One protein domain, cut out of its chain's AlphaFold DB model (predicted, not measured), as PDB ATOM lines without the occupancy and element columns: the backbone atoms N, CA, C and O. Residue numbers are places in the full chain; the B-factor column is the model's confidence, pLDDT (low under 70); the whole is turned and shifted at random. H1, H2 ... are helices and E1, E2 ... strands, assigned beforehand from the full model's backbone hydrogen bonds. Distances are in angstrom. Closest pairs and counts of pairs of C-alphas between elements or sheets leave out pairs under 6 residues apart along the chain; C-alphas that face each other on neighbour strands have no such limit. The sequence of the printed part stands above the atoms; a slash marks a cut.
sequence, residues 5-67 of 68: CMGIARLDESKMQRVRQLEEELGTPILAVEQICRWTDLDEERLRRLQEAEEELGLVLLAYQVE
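This is residues 5 to 67 of the 68 residues of an uncharacterized protein of Armatimonadetes bacterium (UniProt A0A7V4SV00). A slender two-stranded ribbon, E1 beside E2, makes the middle of a long rod, with one helix at each end: H1 at one, H2 at the other. After H2 the printed part folds back, and residues 64 to 65 pair antiparallel with residues 38 to 39 of E2. The 63 printed residues run E1, H1, E2, H2, with an antiparallel sheet E1 - E2, class mixed. The whole is extended, radius of gyration of the C-alphas 18.2 A, spanning 51 by 24 by 17 A.

Find C-alpha 5 at (47.260, 42.424, 7.526), where E1, residues 5 to 8, begins. E2, residues 33 to 39, runs 16.7 A. H1, residues 13 to 26, and H2, residues 44 to 57, each run 20.0 A; H2 ends at C-alpha 57, (34.186, 38.815, 24.710).

Look at E1 and E2, antiparallel at 152 degrees: N 7 and O 34 are 2.8 A apart, within hydrogen-bond range. H1 and H2 are apart. In both helices every O i to N i+4 pair is within hydrogen-bond range.

The C-alphas of Glu 25 and Glu 45, the two farthest apart, are 51.4 A apart. The printed part has no cut and no long link between named elements. Residues 66 to 67 have pLDDT under 70.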
ATOM      1  N   CYS A   5      46.561  42.790   6.305       79.19
ATOM      2  CA  CYS A   5      47.260  42.424   7.526       79.19
ATOM      3  C   CYS A   5      48.598  41.767   7.175       79.19
ATOM      4  O   CYS A   5      48.687  40.915   6.285       79.19
ATOM      5  N   MET A   6      49.645  42.206   7.868       86.88
ATOM      6  CA  MET A   6      50.990  41.661   7.747       86.88
ATOM      7  C   MET A   6      51.263  40.714   8.912       86.88
ATOM      8  O   MET A   6      50.871  40.986  10.046       86.88
ATOM      9  N   GLY A   7      51.946  39.613   8.629       85.81
ATOM     10  CA  GLY A   7      52.456  38.669   9.615       85.81
ATOM     11  C   GLY A   7      53.950  38.453   9.450       85.81
ATOM     12  O   GLY A   7      54.559  38.928   8.492       85.81
ATOM     13  N   ILE A   8      54.543  37.720  10.389       90.94
ATOM     14  CA  ILE A   8      55.942  37.300  10.282       90.94
ATOM     15  C   ILE A   8      56.079  36.346   9.101       90.94
ATOM     16  O   ILE A   8      55.400  35.320   9.063       90.94
ATOM     17  N   ALA A   9      56.972  36.688   8.174       90.75
ATOM     18  CA  ALA A   9      57.209  35.871   6.998       90.75
ATOM     19  C   ALA A   9      57.831  34.524   7.375       90.75
ATOM     20  O   ALA A   9      58.808  34.464   8.131       90.75
ATOM     21  N   ARG A  10      57.324  33.433   6.800       89.12
ATOM     22  CA  ARG A  10      58.001  32.134   6.872       89.12
ATOM     23  C   ARG A  10      59.194  32.105   5.922       89.12
ATOM     24  O   ARG A  10      59.051  32.085   4.700       89.12
ATOM     25  N   LEU A  11      60.390  32.062   6.501       91.38
ATOM     26  CA  LEU A  11      61.643  31.965   5.762       91.38
ATOM     27  C   LEU A  11      62.184  30.537   5.827       91.38
ATOM     28  O   LEU A  11      62.341  29.974   6.909       91.38
ATOM     29  N   ASP A  12      62.486  29.967   4.664       93.44
ATOM     30  CA  ASP A  12      63.352  28.794   4.572       93.44
ATOM     31  C   ASP A  12      64.827  29.189   4.790       93.44
ATOM     32  O   ASP A  12      65.173  30.374   4.825       93.44
ATOM     33  N   GLU A  13      65.702  28.192   4.929       94.19
ATOM     34  CA  GLU A  13      67.129  28.395   5.214       94.19
ATOM     35  C   GLU A  13      67.811  29.304   4.176       94.19
ATOM     36  O   GLU A  13      68.608  30.173   4.530       94.19
ATOM     37  N   SER A  14      67.451  29.167   2.895       94.69
ATOM     38  CA  SER A  14      68.050  29.960   1.817       94.69
ATOM     39  C   SER A  14      67.654  31.436   1.904       94.69
ATOM     40  O   SER A  14      68.503  32.327   1.804       94.69
ATOM     41  N   LYS A  15      66.372  31.709   2.176       95.44
ATOM     42  CA  LYS A  15      65.863  33.069   2.376       95.44
ATOM     43  C   LYS A  15      66.429  33.688   3.648       95.44
ATOM     44  O   LYS A  15      66.788  34.863   3.638       95.44
ATOM     45  N   MET A  16      66.556  32.909   4.721       94.81
ATOM     46  CA  MET A  16      67.108  33.390   5.985       94.81
ATOM     47  C   MET A  16      68.580  33.794   5.852       94.81
ATOM     48  O   MET A  16      68.962  34.852   6.349       94.81
ATOM     49  N   GLN A  17      69.394  33.018   5.129       96.06
ATOM     50  CA  GLN A  17      70.787  33.386   4.845       96.06
ATOM     51  C   GLN A  17      70.886  34.691   4.054       96.06
ATOM     52  O   GLN A  17      71.707  35.548   4.381       96.06
ATOM     53  N   ARG A  18      70.009  34.885   3.060       96.44
ATOM     54  CA  ARG A  18      69.987  36.129   2.284       96.44
ATOM     55  C   ARG A  18      69.588  37.339   3.131       96.44
ATOM     56  O   ARG A  18      70.184  38.398   2.958       96.44
ATOM     57  N   VAL A  19      68.615  37.189   4.034       96.06
ATOM     58  CA  VAL A  19      68.218  38.263   4.961       96.06
ATOM     59  C   VAL A  19      69.380  38.634   5.878       96.06
ATOM     60  O   VAL A  19      69.699  39.810   5.970       96.06
ATOM     61  N   ARG A  20      70.077  37.655   6.466       95.75
ATOM     62  CA  ARG A  20      71.236  37.926   7.338       95.75
ATOM     63  C   ARG A  20      72.357  38.672   6.621       95.75
ATOM     64  O   ARG A  20      72.888  39.635   7.156       95.75
ATOM     65  N   GLN A  21      72.682  38.268   5.391       97.38
ATOM     66  CA  GLN A  21      73.673  38.986   4.586       97.38
ATOM     67  C   GLN A  21      73.254  40.447   4.360       97.38
ATOM     68  O   GLN A  21      74.078  41.352   4.440       97.38
ATOM     69  N   LEU A  22      71.965  40.685   4.112       97.00
ATOM     70  CA  LEU A  22      71.436  42.031   3.925       97.00
ATOM     71  C   LEU A  22      71.470  42.856   5.224       97.00
ATOM     72  O   LEU A  22      71.744  44.051   5.178       97.00
ATOM     73  N   GLU A  23      71.222  42.235   6.379       97.56
ATOM     74  CA  GLU A  23      71.366  42.881   7.691       97.56
ATOM     75  C   GLU A  23      72.811  43.326   7.946       97.56
ATOM     76  O   GLU A  23      73.036  44.437   8.426       97.56
ATOM     77  N   GLU A  24      73.792  42.495   7.581       97.62
ATOM     78  CA  GLU A  24      75.217  42.837   7.659       97.62
ATOM     79  C   GLU A  24      75.582  43.985   6.705       97.62
ATOM     80  O   GLU A  24      76.264  44.926   7.112       97.62
ATOM     81  N   GLU A  25      75.095  43.945   5.460       97.88
ATOM     82  CA  GLU A  25      75.313  44.997   4.455       97.88
ATOM     83  C   GLU A  25      74.728  46.352   4.893       97.88
ATOM     84  O   GLU A  25      75.328  47.398   4.640       97.88
ATOM     85  N   LEU A  26      73.566  46.346   5.556       96.81
ATOM     86  CA  LEU A  26      72.873  47.557   6.007       96.81
ATOM     87  C   LEU A  26      73.275  48.008   7.419       96.81
ATOM     88  O   LEU A  26      72.973  49.139   7.805       96.81
ATOM     89  N   GLY A  27      73.933  47.147   8.197       97.56
ATOM     90  CA  GLY A  27      74.313  47.424   9.583       97.56
ATOM     91  C   GLY A  27      73.121  47.570  10.538       97.56
ATOM     92  O   GLY A  27      73.238  48.236  11.567       97.56
ATOM     93  N   THR A  28      71.966  46.986  10.203       95.38
ATOM     94  CA  THR A  28      70.740  47.048  11.012       95.38
ATOM     95  C   THR A  28      69.927  45.761  10.868       95.38
ATOM     96  O   THR A  28      69.876  45.204   9.771       95.38
ATOM     97  N   PRO A  29      69.251  45.291  11.934       94.06
ATOM     98  CA  PRO A  29      68.328  44.165  11.831       94.06
ATOM     99  C   PRO A  29      67.136  44.490  10.923       94.06
ATOM    100  O   PRO A  29      66.679  45.638  10.858       94.06
ATOM    101  N   ILE A  30      66.610  43.463  10.255       95.00
ATOM    102  CA  ILE A  30      65.501  43.545   9.305       95.00
ATOM    103  C   ILE A  30      64.393  42.598   9.761       95.00
ATOM    104  O   ILE A  30      64.613  41.418  10.021       95.00
ATOM    105  N   LEU A  31      63.158  43.100   9.798       91.81
ATOM    106  CA  LEU A  31      61.985  42.270  10.042       91.81
ATOM    107  C   LEU A  31      61.331  41.887   8.713       91.81
ATOM    108  O   LEU A  31      60.761  42.733   8.025       91.81
ATOM    109  N   ALA A  32      61.390  40.601   8.367       93.12
ATOM    110  CA  ALA A  32      60.678  40.070   7.213       93.12
ATOM    111  C   ALA A  32      59.194  39.868   7.550       93.12
ATOM    112  O   ALA A  32      58.839  39.075   8.428       93.12
ATOM    113  N   VAL A  33      58.331  40.572   6.822       92.06
ATOM    114  CA  VAL A  33      56.877  40.457   6.935       92.06
ATOM    115  C   VAL A  33      56.272  40.005   5.613       92.06
ATOM    116  O   VAL A  33      56.762  40.362   4.542       92.06
ATOM    117  N   GLU A  34      55.211  39.211   5.690       89.31
ATOM    118  CA  GLU A  34      54.411  38.809   4.537       89.31
ATOM    119  C   GLU A  34      52.952  39.211   4.740       89.31
ATOM    120  O   GLU A  34      52.471  39.330   5.868       89.31
ATOM    121  N   GLN A  35      52.242  39.457   3.644       85.12
ATOM    122  CA  GLN A  35      50.807  39.686   3.708       85.12
ATOM    123  C   GLN A  35      50.120  38.355   4.021       85.12
ATOM    124  O   GLN A  35      50.185  37.430   3.218       85.12
ATOM    125  N   ILE A  36      49.450  38.272   5.171       84.19
ATOM    126  CA  ILE A  36      48.762  37.044   5.602       84.19
ATOM    127  C   ILE A  36      47.251  37.110   5.356       84.19
ATOM    128  O   ILE A  36      46.585  36.079   5.330       84.19
ATOM    129  N   CYS A  37      46.693  38.312   5.185       78.25
ATOM    130  CA  CYS A  37      45.280  38.478   4.879       78.25
ATOM    131  C   CYS A  37      44.937  39.831   4.261       78.25
ATOM    132  O   CYS A  37      45.688  40.808   4.364       78.25
ATOM    133  N   ARG A  38      43.736  39.896   3.684       81.56
ATOM    134  CA  ARG A  38      43.060  41.151   3.340       81.56
ATOM    135  C   ARG A  38      41.875  41.348   4.260       81.56
ATOM    136  O   ARG A  38      41.197  40.385   4.601       81.56
ATOM    137  N   TRP A  39      41.615  42.580   4.661       84.00
ATOM    138  CA  TRP A  39      40.398  42.884   5.399       84.00
ATOM    139  C   TRP A  39      39.189  42.609   4.522       84.00
ATOM    140  O   TRP A  39      39.200  42.871   3.318       84.00
ATOM    141  N   THR A  40      38.153  42.079   5.152       82.38
ATOM    142  CA  THR A  40      36.881  41.837   4.487       82.38
ATOM    143  C   THR A  40      35.959  43.000   4.784       82.38
ATOM    144  O   THR A  40      35.739  43.323   5.950       82.38
ATOM    145  N   ASP A  41      35.375  43.589   3.743       80.31
ATOM    146  CA  ASP A  41      34.238  44.479   3.937       80.31
ATOM    147  C   ASP A  41      33.044  43.644   4.425       80.31
ATOM    148  O   ASP A  41      32.643  42.658   3.797       80.31
ATOM    149  N   LEU A  42      32.500  44.022   5.580       83.69
ATOM    150  CA  LEU A  42      31.267  43.460   6.116       83.69
ATOM    151  C   LEU A  42      30.101  44.380   5.759       83.69
ATOM    152  O   LEU A  42      30.230  45.603   5.812       83.69
ATOM    153  N   ASP A  43      28.958  43.787   5.418       88.69
ATOM    154  CA  ASP A  43      27.697  44.523   5.395       88.69
ATOM    155  C   ASP A  43      27.285  44.944   6.821       88.69
ATOM    156  O   ASP A  43      27.841  44.470   7.816       88.69
ATOM    157  N   GLU A  44      26.320  45.860   6.923       89.69
ATOM    158  CA  GLU A  44      25.900  46.438   8.207       89.69
ATOM    159  C   GLU A  44      25.417  45.379   9.208       89.69
ATOM    160  O   GLU A  44      25.708  45.475  10.401       89.69
ATOM    161  N   GLU A  45      24.718  44.344   8.735       92.31
ATOM    162  CA  GLU A  45      24.207  43.272   9.589       92.31
ATOM    163  C   GLU A  45      25.355  42.441  10.175       92.31
ATOM    164  O   GLU A  45      25.403  42.187  11.382       92.31
ATOM    165  N   ARG A  46      26.317  42.039   9.340       91.44
ATOM    166  CA  ARG A  46      27.484  41.260   9.772       91.44
ATOM    167  C   ARG A  46      28.414  42.074  10.655       91.44
ATOM    168  O   ARG A  46      28.960  41.519  11.607       91.44
ATOM    169  N   LEU A  47      28.578  43.365  10.371       91.06
ATOM    170  CA  LEU A  47      29.374  44.262  11.201       91.06
ATOM    171  C   LEU A  47      28.764  44.398  12.599       91.06
ATOM    172  O   LEU A  47      29.480  44.264  13.587       91.06
ATOM    173  N   ARG A  48      27.442  44.580  12.691       93.62
ATOM    174  CA  ARG A  48      26.742  44.671  13.978       93.62
ATOM    175  C   ARG A  48      26.924  43.407  14.817       93.62
ATOM    176  O   ARG A  48      27.225  43.495  16.001       93.62
ATOM    177  N   ARG A  49      26.807  42.231  14.195       94.38
ATOM    178  CA  ARG A  49      27.048  40.951  14.879       94.38
ATOM    179  C   ARG A  49      28.487  40.806  15.372       94.38
ATOM    180  O   ARG A  49      28.705  40.205  16.417       94.38
ATOM    181  N   LEU A  50      29.461  41.324  14.619       93.25
ATOM    182  CA  LEU A  50      30.861  41.323  15.042       93.25
ATOM    183  C   LEU A  50      31.052  42.212  16.277       93.25
ATOM    184  O   LEU A  50      31.670  41.768  17.233       93.25
ATOM    185  N   GLN A  51      30.461  43.408  16.278       93.38
ATOM    186  CA  GLN A  51      30.531  44.355  17.398       93.38
ATOM    187  C   GLN A  51      29.869  43.814  18.671       93.38
ATOM    188  O   GLN A  51      30.429  43.928  19.755       93.38
ATOM    189  N   GLU A  52      28.709  43.162  18.552       96.25
ATOM    190  CA  GLU A  52      28.058  42.502  19.693       96.25
ATOM    191  C   GLU A  52      28.967  41.414  20.301       96.25
ATOM    192  O   GLU A  52      29.081  41.307  21.522       96.25
ATOM    193  N   ALA A  53      29.685  40.657  19.462       95.25
ATOM    194  CA  ALA A  53      30.657  39.665  19.924       95.25
ATOM    195  C   ALA A  53      31.925  40.298  20.534       95.25
ATOM    196  O   ALA A  53      32.489  39.742  21.476       95.25
ATOM    197  N   GLU A  54      32.383  41.444  20.022       95.69
ATOM    198  CA  GLU A  54      33.487  42.216  20.612       95.69
ATOM    199  C   GLU A  54      33.160  42.647  22.046       95.69
ATOM    200  O   GLU A  54      33.975  42.459  22.954       95.69
ATOM    201  N   GLU A  55      31.947  43.162  22.264       95.38
ATOM    202  CA  GLU A  55      31.461  43.565  23.586       95.38
ATOM    203  C   GLU A  55      31.305  42.372  24.536       95.38
ATOM    204  O   GLU A  55      31.741  42.448  25.687       95.38
ATOM    205  N   GLU A  56      30.734  41.260  24.062       97.12
ATOM    206  CA  GLU A  56      30.552  40.042  24.863       97.12
ATOM    207  C   GLU A  56      31.892  39.456  25.332       97.12
ATOM    208  O   GLU A  56      32.031  39.033  26.483       97.12
ATOM    209  N   LEU A  57      32.889  39.434  24.445       95.06
ATOM    210  CA  LEU A  57      34.186  38.815  24.710       95.06
ATOM    211  C   LEU A  57      35.195  39.779  25.349       95.06
ATOM    212  O   LEU A  57      36.222  39.330  25.860       95.06
ATOM    213  N   GLY A  58      34.932  41.089  25.312       93.88
ATOM    214  CA  GLY A  58      35.887  42.119  25.725       93.88
ATOM    215  C   GLY A  58      37.133  42.159  24.833       93.88
ATOM    216  O   GLY A  58      38.233  42.444  25.312       93.88
ATOM    217  N   LEU A  59      36.976  41.825  23.551       93.19
ATOM    218  CA  LEU A  59      38.052  41.741  22.564       93.19
ATOM    219  C   LEU A  59      37.760  42.660  21.380       93.19
ATOM    220  O   LEU A  59      36.614  42.976  21.100       93.19
ATOM    221  N   VAL A  60      38.809  43.027  20.647       88.38
ATOM    222  CA  VAL A  60      38.672  43.617  19.309       88.38
ATOM    223  C   VAL A  60      38.833  42.495  18.292       88.38
ATOM    224  O   VAL A  60      39.839  41.778  18.310       88.38
ATOM    225  N   LEU A  61      37.844  42.324  17.422       88.50
ATOM    226  CA  LEU A  61      37.775  41.259  16.433       88.50
ATOM    227  C   LEU A  61      37.944  41.851  15.036       88.50
ATOM    228  O   LEU A  61      37.278  42.802  14.642       88.50
ATOM    229  N   LEU A  62      38.832  41.255  14.245       86.00
ATOM    230  CA  LEU A  62      39.078  41.682  12.873       86.00
ATOM    231  C   LEU A  62      38.578  40.616  11.901       86.00
ATOM    232  O   LEU A  62      39.037  39.474  11.935       86.00
ATOM    233  N   ALA A  63      37.676  41.000  10.999       86.69
ATOM    234  CA  ALA A  63      37.240  40.140   9.908       86.69
ATOM    235  C   ALA A  63      38.197  40.246   8.713       86.69
ATOM    236  O   ALA A  63      38.464  41.332   8.193       86.69
ATOM    237  N   TYR A  64      38.695  39.101   8.249       86.06
ATOM    238  CA  TYR A  64      39.638  39.040   7.141       86.06
ATOM    239  C   TYR A  64      39.395  37.852   6.211       86.06
ATOM    240  O   TYR A  64      38.775  36.857   6.582       86.06
ATOM    241  N   GLN A  65      39.891  37.976   4.985       79.75
ATOM    242  CA  GLN A  65      40.011  36.924   3.988       79.75
ATOM    243  C   GLN A  65      41.443  36.392   4.003       79.75
ATOM    244  O   GLN A  65      42.400  37.150   3.819       79.75
ATOM    245  N   VAL A  66      41.582  35.083   4.215       68.50
ATOM    246  CA  VAL A  66      42.830  34.361   3.942       68.50
ATOM    247  C   VAL A  66      42.897  34.157   2.433       68.50
ATOM    248  O   VAL A  66      41.997  33.539   1.864       68.50
ATOM    249  N   GLU A  67      43.929  34.689   1.780       60.97
ATOM    250  CA  GLU A  67      44.268  34.232   0.432       60.97
ATOM    251  C   GLU A  67      44.945  32.862   0.597       60.97
ATOM    252  O   GLU A  67      46.050  32.783   1.131       60.97
TER     253      GLU A  67